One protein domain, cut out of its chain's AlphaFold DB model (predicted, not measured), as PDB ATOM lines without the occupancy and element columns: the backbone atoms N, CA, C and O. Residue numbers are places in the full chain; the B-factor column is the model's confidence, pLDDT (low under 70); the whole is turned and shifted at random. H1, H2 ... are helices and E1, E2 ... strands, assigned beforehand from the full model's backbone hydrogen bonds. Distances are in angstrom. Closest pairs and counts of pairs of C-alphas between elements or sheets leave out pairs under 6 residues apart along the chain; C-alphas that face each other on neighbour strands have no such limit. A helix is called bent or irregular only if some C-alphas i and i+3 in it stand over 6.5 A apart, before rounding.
ATOM      1  N   LEU A  10     382.479 378.195 453.999       47.03
ATOM      2  CA  LEU A  10     381.023 378.310 454.101       47.03
ATOM      3  C   LEU A  10     380.318 377.767 452.850       47.03
ATOM      4  O   LEU A  10     379.343 377.033 452.971       47.03
ATOM      5  N   LEU A  11     380.832 378.070 451.653       55.31
ATOM      6  CA  LEU A  11     380.318 377.509 450.401       55.31
ATOM      7  C   LEU A  11     380.477 375.989 450.352       55.31
ATOM      8  O   LEU A  11     379.554 375.307 449.923       55.31
ATOM      9  N   ALA A  12     381.597 375.447 450.838       44.78
ATOM     10  CA  ALA A  12     381.808 374.005 450.925       44.78
ATOM     11  C   ALA A  12     380.830 373.332 451.905       44.78
ATOM     12  O   ALA A  12     380.297 372.268 451.596       44.78
ATOM     13  N   VAL A  13     380.538 373.961 453.049       53.12
ATOM     14  CA  VAL A  13     379.546 373.459 454.019       53.12
ATOM     15  C   VAL A  13     378.131 373.526 453.446       53.12
ATOM     16  O   VAL A  13     377.404 372.540 453.525       53.12
ATOM     17  N   ILE A  14     377.746 374.638 452.812       59.75
ATOM     18  CA  ILE A  14     376.433 374.780 452.163       59.75
ATOM     19  C   ILE A  14     376.294 373.769 451.024       59.75
ATOM     20  O   ILE A  14     375.263 373.107 450.927       59.75
ATOM     21  N   ALA A  15     377.325 373.605 450.193       53.16
ATOM     22  CA  ALA A  15     377.344 372.616 449.121       53.16
ATOM     23  C   ALA A  15     377.248 371.188 449.677       53.16
ATOM     24  O   ALA A  15     376.469 370.393 449.162       53.16
ATOM     25  N   GLY A  16     377.969 370.880 450.760       55.91
ATOM     26  CA  GLY A  16     377.923 369.584 451.437       55.91
ATOM     27  C   GLY A  16     376.552 369.274 452.037       55.91
ATOM     28  O   GLY A  16     375.987 368.216 451.771       55.91
ATOM     29  N   MET A  17     375.964 370.212 452.784       57.59
ATOM     30  CA  MET A  17     374.621 370.060 453.354       57.59
ATOM     31  C   MET A  17     373.546 369.979 452.269       57.59
ATOM     32  O   MET A  17     372.635 369.160 452.374       57.59
ATOM     33  N   SER A  18     373.671 370.774 451.204       54.94
ATOM     34  CA  SER A  18     372.761 370.718 450.054       54.94
ATOM     35  C   SER A  18     372.877 369.378 449.332       54.94
ATOM     36  O   SER A  18     371.859 368.769 449.029       54.94
ATOM     37  N   ALA A  19     374.092 368.864 449.120       58.69
ATOM     38  CA  ALA A  19     374.315 367.562 448.499       58.69
ATOM     39  C   ALA A  19     373.722 366.416 449.333       58.69
ATOM     40  O   ALA A  19     373.049 365.545 448.785       58.69
ATOM     41  N   ILE A  20     373.905 366.444 450.658       69.69
ATOM     42  CA  ILE A  20     373.321 365.454 451.577       69.69
ATOM     43  C   ILE A  20     371.792 365.547 451.572       69.69
ATOM     44  O   ILE A  20     371.120 364.525 451.441       69.69
ATOM     45  N   GLY A  21     371.236 366.758 451.675       61.47
ATOM     46  CA  GLY A  21     369.791 366.991 451.664       61.47
ATOM     47  C   GLY A  21     369.135 366.544 450.357       61.47
ATOM     48  O   GLY A  21     368.119 365.850 450.389       61.47
ATOM     49  N   ILE A  22     369.747 366.867 449.214       71.31
ATOM     50  CA  ILE A  22     369.293 366.432 447.884       71.31
ATOM     51  C   ILE A  22     369.347 364.908 447.778       71.31
ATOM     52  O   ILE A  22     368.375 364.304 447.332       71.31
ATOM     53  N   ASN A  23     370.438 364.274 448.217       75.25
ATOM     54  CA  ASN A  23     370.574 362.820 448.153       75.25
ATOM     55  C   ASN A  23     369.542 362.107 449.044       75.25
ATOM     56  O   ASN A  23     368.875 361.186 448.587       75.25
ATOM     57  N   HIS A  24     369.343 362.571 450.282       78.75
ATOM     58  CA  HIS A  24     368.347 361.993 451.186       78.75
ATOM     59  C   HIS A  24     366.920 362.156 450.649       78.75
ATOM     60  O   HIS A  24     366.153 361.192 450.621       78.75
ATOM     61  N   ALA A  25     366.568 363.351 450.163       74.50
ATOM     62  CA  ALA A  25     365.270 363.594 449.543       74.50
ATOM     63  C   ALA A  25     365.052 362.700 448.311       74.50
ATOM     64  O   ALA A  25     363.958 362.163 448.136       74.50
ATOM     65  N   ALA A  26     366.093 362.490 447.500       77.00
ATOM     66  CA  ALA A  26     366.055 361.610 446.337       77.00
ATOM     67  C   ALA A  26     365.834 360.141 446.721       77.00
ATOM     68  O   ALA A  26     364.989 359.479 446.122       77.00
ATOM     69  N   THR A  27     366.539 359.640 447.739       83.31
ATOM     70  CA  THR A  27     366.354 358.276 448.258       83.31
ATOM     71  C   THR A  27     364.939 358.077 448.793       83.31
ATOM     72  O   THR A  27     364.260 357.137 448.398       83.31
ATOM     73  N   VAL A  28     364.437 359.007 449.610       83.25
ATOM     74  CA  VAL A  28     363.077 358.919 450.161       83.25
ATOM     75  C   VAL A  28     362.009 359.010 449.061       83.25
ATOM     76  O   VAL A  28     360.966 358.359 449.151       83.25
ATOM     77  N   ALA A  29     362.230 359.829 448.029       80.06
ATOM     78  CA  ALA A  29     361.337 359.908 446.874       80.06
ATOM     79  C   ALA A  29     361.345 358.603 446.064       80.06
ATOM     80  O   ALA A  29     360.277 358.138 445.664       80.06
ATOM     81  N   LEU A  30     362.518 357.992 445.880       84.88
ATOM     82  CA  LEU A  30     362.673 356.696 445.226       84.88
ATOM     83  C   LEU A  30     361.953 355.587 445.998       84.88
ATOM     84  O   LEU A  30     361.151 354.870 445.404       84.88
ATOM     85  N   ASP A  31     362.160 355.488 447.312       85.88
ATOM     86  CA  ASP A  31     361.505 354.482 448.157       85.88
ATOM     87  C   ASP A  31     359.980 354.617 448.112       85.88
ATOM     88  O   ASP A  31     359.257 353.630 447.948       85.88
ATOM     89  N   ARG A  32     359.469 355.856 448.174       83.94
ATOM     90  CA  ARG A  32     358.037 356.136 447.992       83.94
ATOM     91  C   ARG A  32     357.552 355.755 446.594       83.94
ATOM     92  O   ARG A  32     356.464 355.198 446.475       83.94
ATOM     93  N   GLY A  33     358.330 356.046 445.555       81.31
ATOM     94  CA  GLY A  33     358.024 355.680 444.172       81.31
ATOM     95  C   GLY A  33     357.920 354.167 443.986       81.31
ATOM     96  O   GLY A  33     356.911 353.685 443.476       81.31
ATOM     97  N   ILE A  34     358.904 353.412 444.480       85.38
ATOM     98  CA  ILE A  34     358.918 351.943 444.440       85.38
ATOM     99  C   ILE A  34     357.759 351.367 445.257       85.38
ATOM    100  O   ILE A  34     357.087 350.443 444.802       85.38
ATOM    101  N   SER A  35     357.489 351.911 446.446       84.12
ATOM    102  CA  SER A  35     356.363 351.485 447.282       84.12
ATOM    103  C   SER A  35     355.020 351.691 446.574       84.12
ATOM    104  O   SER A  35     354.209 350.766 446.531       84.12
ATOM    105  N   ARG A  36     354.809 352.854 445.944       80.69
ATOM    106  CA  ARG A  36     353.611 353.133 445.135       80.69
ATOM    107  C   ARG A  36     353.505 352.210 443.928       80.69
ATOM    108  O   ARG A  36     352.421 351.709 443.664       80.69
ATOM    109  N   PHE A  37     354.611 351.957 443.233       81.38
ATOM    110  CA  PHE A  37     354.629 351.026 442.109       81.38
ATOM    111  C   PHE A  37     354.226 349.618 442.554       81.38
ATOM    112  O   PHE A  37     353.324 349.034 441.967       81.38
ATOM    113  N   ARG A  38     354.812 349.107 443.646       83.12
ATOM    114  CA  ARG A  38     354.432 347.815 444.239       83.12
ATOM    115  C   ARG A  38     352.960 347.768 444.646       83.12
ATOM    116  O   ARG A  38     352.325 346.744 444.441       83.12
ATOM    117  N   ALA A  39     352.421 348.858 445.189       79.75
ATOM    118  CA  ALA A  39     351.005 348.953 445.547       79.75
ATOM    119  C   ALA A  39     350.070 349.003 444.324       79.75
ATOM    120  O   ALA A  39     348.911 348.617 444.434       79.75
ATOM    121  N   ALA A  40     350.564 349.469 443.174       76.12
ATOM    122  CA  ALA A  40     349.830 349.514 441.912       76.12
ATOM    123  C   ALA A  40     349.950 348.220 441.085       76.12
ATOM    124  O   ALA A  40     349.291 348.092 440.052       76.12
ATOM    125  N   LEU A  41     350.789 347.266 441.506       76.56
ATOM    126  CA  LEU A  41     350.912 345.984 440.823       76.56
ATOM    127  C   LEU A  41     349.611 345.167 440.955       76.56
ATOM    128  O   LEU A  41     348.982 345.177 442.016       76.56
ATOM    129  N   PRO A  42     349.213 344.417 439.909       74.94
ATOM    130  CA  PRO A  42     348.097 343.480 439.993       74.94
ATOM    131  C   PRO A  42     348.278 342.454 441.120       74.94
ATOM    132  O   PRO A  42     349.401 342.108 441.492       74.94
ATOM    133  N   ALA A  43     347.171 341.909 441.630       78.56
ATOM    134  CA  ALA A  43     347.218 340.862 442.646       78.56
ATOM    135  C   ALA A  43     348.060 339.662 442.167       78.56
ATOM    136  O   ALA A  43     347.820 339.114 441.092       78.56
ATOM    137  N   GLY A  44     349.053 339.260 442.968       80.62
ATOM    138  CA  GLY A  44     349.978 338.167 442.643       80.62
ATOM    139  C   GLY A  44     351.210 338.572 441.825       80.62
ATOM    140  O   GLY A  44     352.082 337.731 441.613       80.62
ATOM    141  N   ALA A  45     351.326 339.836 441.401       85.56
ATOM    142  CA  ALA A  45     352.544 340.344 440.784       85.56
ATOM    143  C   ALA A  45     353.565 340.803 441.841       85.56
ATOM    144  O   ALA A  45     353.214 341.385 442.867       85.56
ATOM    145  N   THR A  46     354.850 340.552 441.590       91.00
ATOM    146  CA  THR A  46     355.954 340.878 442.498       91.00
ATOM    147  C   THR A  46     357.075 341.601 441.757       91.00
ATOM    148  O   THR A  46     357.401 341.275 440.619       91.00
ATOM    149  N   LEU A  47     357.672 342.597 442.418       91.38
ATOM    150  CA  LEU A  47     358.872 343.296 441.953       91.38
ATOM    151  C   LEU A  47     360.001 343.113 442.973       91.38
ATOM    152  O   LEU A  47     359.916 343.630 444.098       91.38
ATOM    153  N   THR A  48     361.081 342.459 442.557       93.44
ATOM    154  CA  THR A  48     362.332 342.320 443.313       93.44
ATOM    155  C   THR A  48     363.497 342.974 442.566       93.44
ATOM    156  O   THR A  48     363.450 343.178 441.354       93.44
ATOM    157  N   TYR A  49     364.511 343.390 443.320       94.75
ATOM    158  CA  TYR A  49     365.732 344.027 442.824       94.75
ATOM    159  C   TYR A  49     366.838 343.846 443.871       94.75
ATOM    160  O   TYR A  49     366.538 343.777 445.067       94.75
ATOM    161  N   ALA A  50     368.101 343.779 443.446       94.88
ATOM    162  CA  ALA A  50     369.247 343.678 444.352       94.88
ATOM    163  C   ALA A  50     369.602 345.034 444.978       94.88
ATOM    164  O   ALA A  50     369.900 345.121 446.169       94.88
ATOM    165  N   SER A  51     369.545 346.112 444.190       93.50
ATOM    166  CA  SER A  51     369.764 347.469 444.687       93.50
ATOM    167  C   SER A  51     368.936 348.505 443.927       93.50
ATOM    168  O   SER A  51     368.561 348.296 442.774       93.50
ATOM    169  N   ALA A  52     368.636 349.619 444.597       91.50
ATOM    170  CA  ALA A  52     367.943 350.767 444.029       91.50
ATOM    171  C   ALA A  52     368.660 352.050 444.460       91.50
ATOM    172  O   ALA A  52     368.930 352.246 445.647       91.50
ATOM    173  N   ARG A  53     369.001 352.919 443.506       90.75
ATOM    174  CA  ARG A  53     369.689 354.192 443.758       90.75
ATOM    175  C   ARG A  53     369.013 355.328 442.994       90.75
ATOM    176  O   ARG A  53     368.582 355.117 441.861       90.75
ATOM    177  N   PRO A  54     368.919 356.537 443.570       85.06
ATOM    178  CA  PRO A  54     368.434 357.687 442.822       85.06
ATOM    179  C   PRO A  54     369.423 358.037 441.703       85.06
ATOM    180  O   PRO A  54     370.639 357.974 441.891       85.06
ATOM    181  N   ALA A  55     368.907 358.421 440.538       75.69
ATOM    182  CA  ALA A  55     369.741 358.965 439.470       75.69
ATOM    183  C   ALA A  55     370.287 360.355 439.856       75.69
ATOM    184  O   ALA A  55     369.709 361.062 440.691       75.69
ATOM    185  N   ILE A  56     371.398 360.759 439.230       65.88
ATOM    186  CA  ILE A  56     372.060 362.052 439.472       65.88
ATOM    187  C   ILE A  56     371.028 363.190 439.320       65.88
ATOM    188  O   ILE A  56     370.259 363.209 438.362       65.88
ATOM    189  N   LEU A  57     371.001 364.124 440.280       61.59
ATOM    190  CA  LEU A  57     370.018 365.219 440.412       61.59
ATOM    191  C   LEU A  57     368.582 364.809 440.800       61.59
ATOM    192  O   LEU A  57     367.666 365.607 440.617       61.59
ATOM    193  N   ALA A  58     368.371 363.623 441.383       58.34
ATOM    194  CA  ALA A  58     367.098 363.193 441.988       58.34
ATOM    195  C   ALA A  58     365.916 363.015 441.017       58.34
ATOM    196  O   ALA A  58     364.764 362.937 441.440       58.34
ATOM    197  N   ARG A  59     366.180 362.941 439.713       71.62
ATOM    198  CA  ARG A  59     365.133 362.860 438.688       71.62
ATOM    199  C   ARG A  59     365.149 361.515 437.973       71.62
ATOM    200  O   ARG A  59     365.116 361.451 436.753       71.62
ATOM    201  N   GLY A  60     365.254 360.422 438.715       83.50
ATOM    202  CA  GLY A  60     365.256 359.086 438.130       83.50
ATOM    203  C   GLY A  60     365.658 357.997 439.110       83.50
ATOM    204  O   GLY A  60     365.966 358.273 440.271       83.50
ATOM    205  N   ALA A  61     365.681 356.767 438.617       89.31
ATOM    206  CA  ALA A  61     366.008 355.573 439.379       89.31
ATOM    207  C   ALA A  61     366.994 354.701 438.601       89.31
ATOM    208  O   ALA A  61     366.846 354.524 437.396       89.31
ATOM    209  N   LEU A  62     367.973 354.144 439.302       92.25
ATOM    210  CA  LEU A  62     368.819 353.057 438.835       92.25
ATOM    211  C   LEU A  62     368.504 351.828 439.683       92.25
ATOM    212  O   LEU A  62     368.657 351.866 440.905       92.25
ATOM    213  N   LEU A  63     368.063 350.758 439.040       93.44
ATOM    214  CA  LEU A  63     367.767 349.473 439.658       93.44
ATOM    215  C   LEU A  63     368.732 348.419 439.107       93.44
ATOM    216  O   LEU A  63     369.026 348.435 437.911       93.44
ATOM    217  N   THR A  64     369.196 347.507 439.964       96.62
ATOM    218  CA  THR A  64     370.053 346.378 439.565       96.62
ATOM    219  C   THR A  64     369.385 345.041 439.869       96.62
ATOM    220  O   THR A  64     368.700 344.906 440.888       96.62
ATOM    221  N   ASP A  65     369.600 344.062 438.993       96.31
ATOM    222  CA  ASP A  65     369.032 342.710 439.022       96.31
ATOM    223  C   ASP A  65     367.518 342.726 439.247       96.31
ATOM    224  O   ASP A  65     366.979 342.148 440.195       96.31
ATOM    225  N   VAL A  66     366.828 343.463 438.377       95.44
ATOM    226  CA  VAL A  66     365.381 343.650 438.441       95.44
ATOM    227  C   VAL A  66     364.693 342.375 437.995       95.44
ATOM    228  O   VAL A  66     364.982 341.857 436.918       95.44
ATOM    229  N   VAL A  67     363.725 341.913 438.782       96.00
ATOM    230  CA  VAL A  67     362.801 340.850 438.393       96.00
ATOM    231  C   VAL A  67     361.377 341.313 438.675       96.00
ATOM    232  O   VAL A  67     361.009 341.597 439.814       96.00
ATOM    233  N   LEU A  68     360.567 341.382 437.622       92.94
ATOM    234  CA  LEU A  68     359.130 341.617 437.704       92.94
ATOM    235  C   LEU A  68     358.413 340.336 437.281       92.94
ATOM    236  O   LEU A  68     358.504 339.921 436.125       92.94
ATOM    237  N   GLN A  69     357.693 339.716 438.206       92.00
ATOM    238  CA  GLN A  69     356.906 338.516 437.953       92.00
ATOM    239  C   GLN A  69     355.419 338.857 438.038       92.00
ATOM    240  O   GLN A  69     354.980 339.482 438.997       92.00
ATOM    241  N   ASN A  70     354.634 338.456 437.043       85.19
ATOM    242  CA  ASN A  70     353.182 338.620 437.027       85.19
ATOM    243  C   ASN A  70     352.540 337.351 436.453       85.19
ATOM    244  O   ASN A  70     352.496 337.157 435.237       85.19
ATOM    245  N   GLY A  71     352.106 336.449 437.340       85.81
ATOM    246  CA  GLY A  71     351.657 335.111 436.955       85.81
ATOM    247  C   GLY A  71     352.760 334.350 436.215       85.81
ATOM    248  O   GLY A  71     353.855 334.156 436.744       85.81
ATOM    249  N   ASN A  72     352.486 333.963 434.967       86.12
ATOM    250  CA  ASN A  72     353.438 333.240 434.117       86.12
ATOM    251  C   ASN A  72     354.324 334.164 433.258       86.12
ATOM    252  O   ASN A  72     355.041 333.689 432.377       86.12
TER     253      ASN A  72
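AT A GLANCE: This is residues 10 to 72 of the 471 residues of an uncharacterized protein of Gluconobacter japonicus (UniProt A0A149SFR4). One long helix, H1, runs over a small, sharply bent sheet, and its residues 10 to 18 stick out past it. E3 bends by 88 degrees at residue 64, with E2 beside one arm and E1 beside the other. The printed part has 63 residues, with one named helix and three named strands in the order H1, E1, E2, E3 along the chain, a mixed class of helices and strands; the antiparallel sheet has the order E1, E3, E2. The whole is a loose rod, radius of gyration of the C-alphas 15.4 A, spanning 56 by 20 by 14 A.

IN THESE COORDINATES: Find C-alpha 10 at (381.023, 378.310, 454.101); from there H1 runs 44.2 A to residue 40. E1 is residues 45 to 48 and E2 residues 51 to 54. E3, residues 60 to 70, spans 23.8 A to C-alpha 70 at (353.182, 338.620, 437.027).

HOW THE PARTS SIT: Look at N 62 and O 53, 2.8 A apart, in the hairpin E2 and E3. E1 and E3 have N 46 and O 69 at 2.8 A. H1 is on the sheet at a height of 9.2 A; its closest C-alphas to E2 are Ala 26 and Pro 54, 5.8 A. Every O i to N i+4 pair in H1 is within hydrogen-bond range.

THE WHOLE: The C-alphas farthest apart, Leu 10 and Asn 72, are 56.5 A apart. The printed part has no cut, and its three links are tight. Residues 10 to 21 and 56 to 58 have pLDDT under 70.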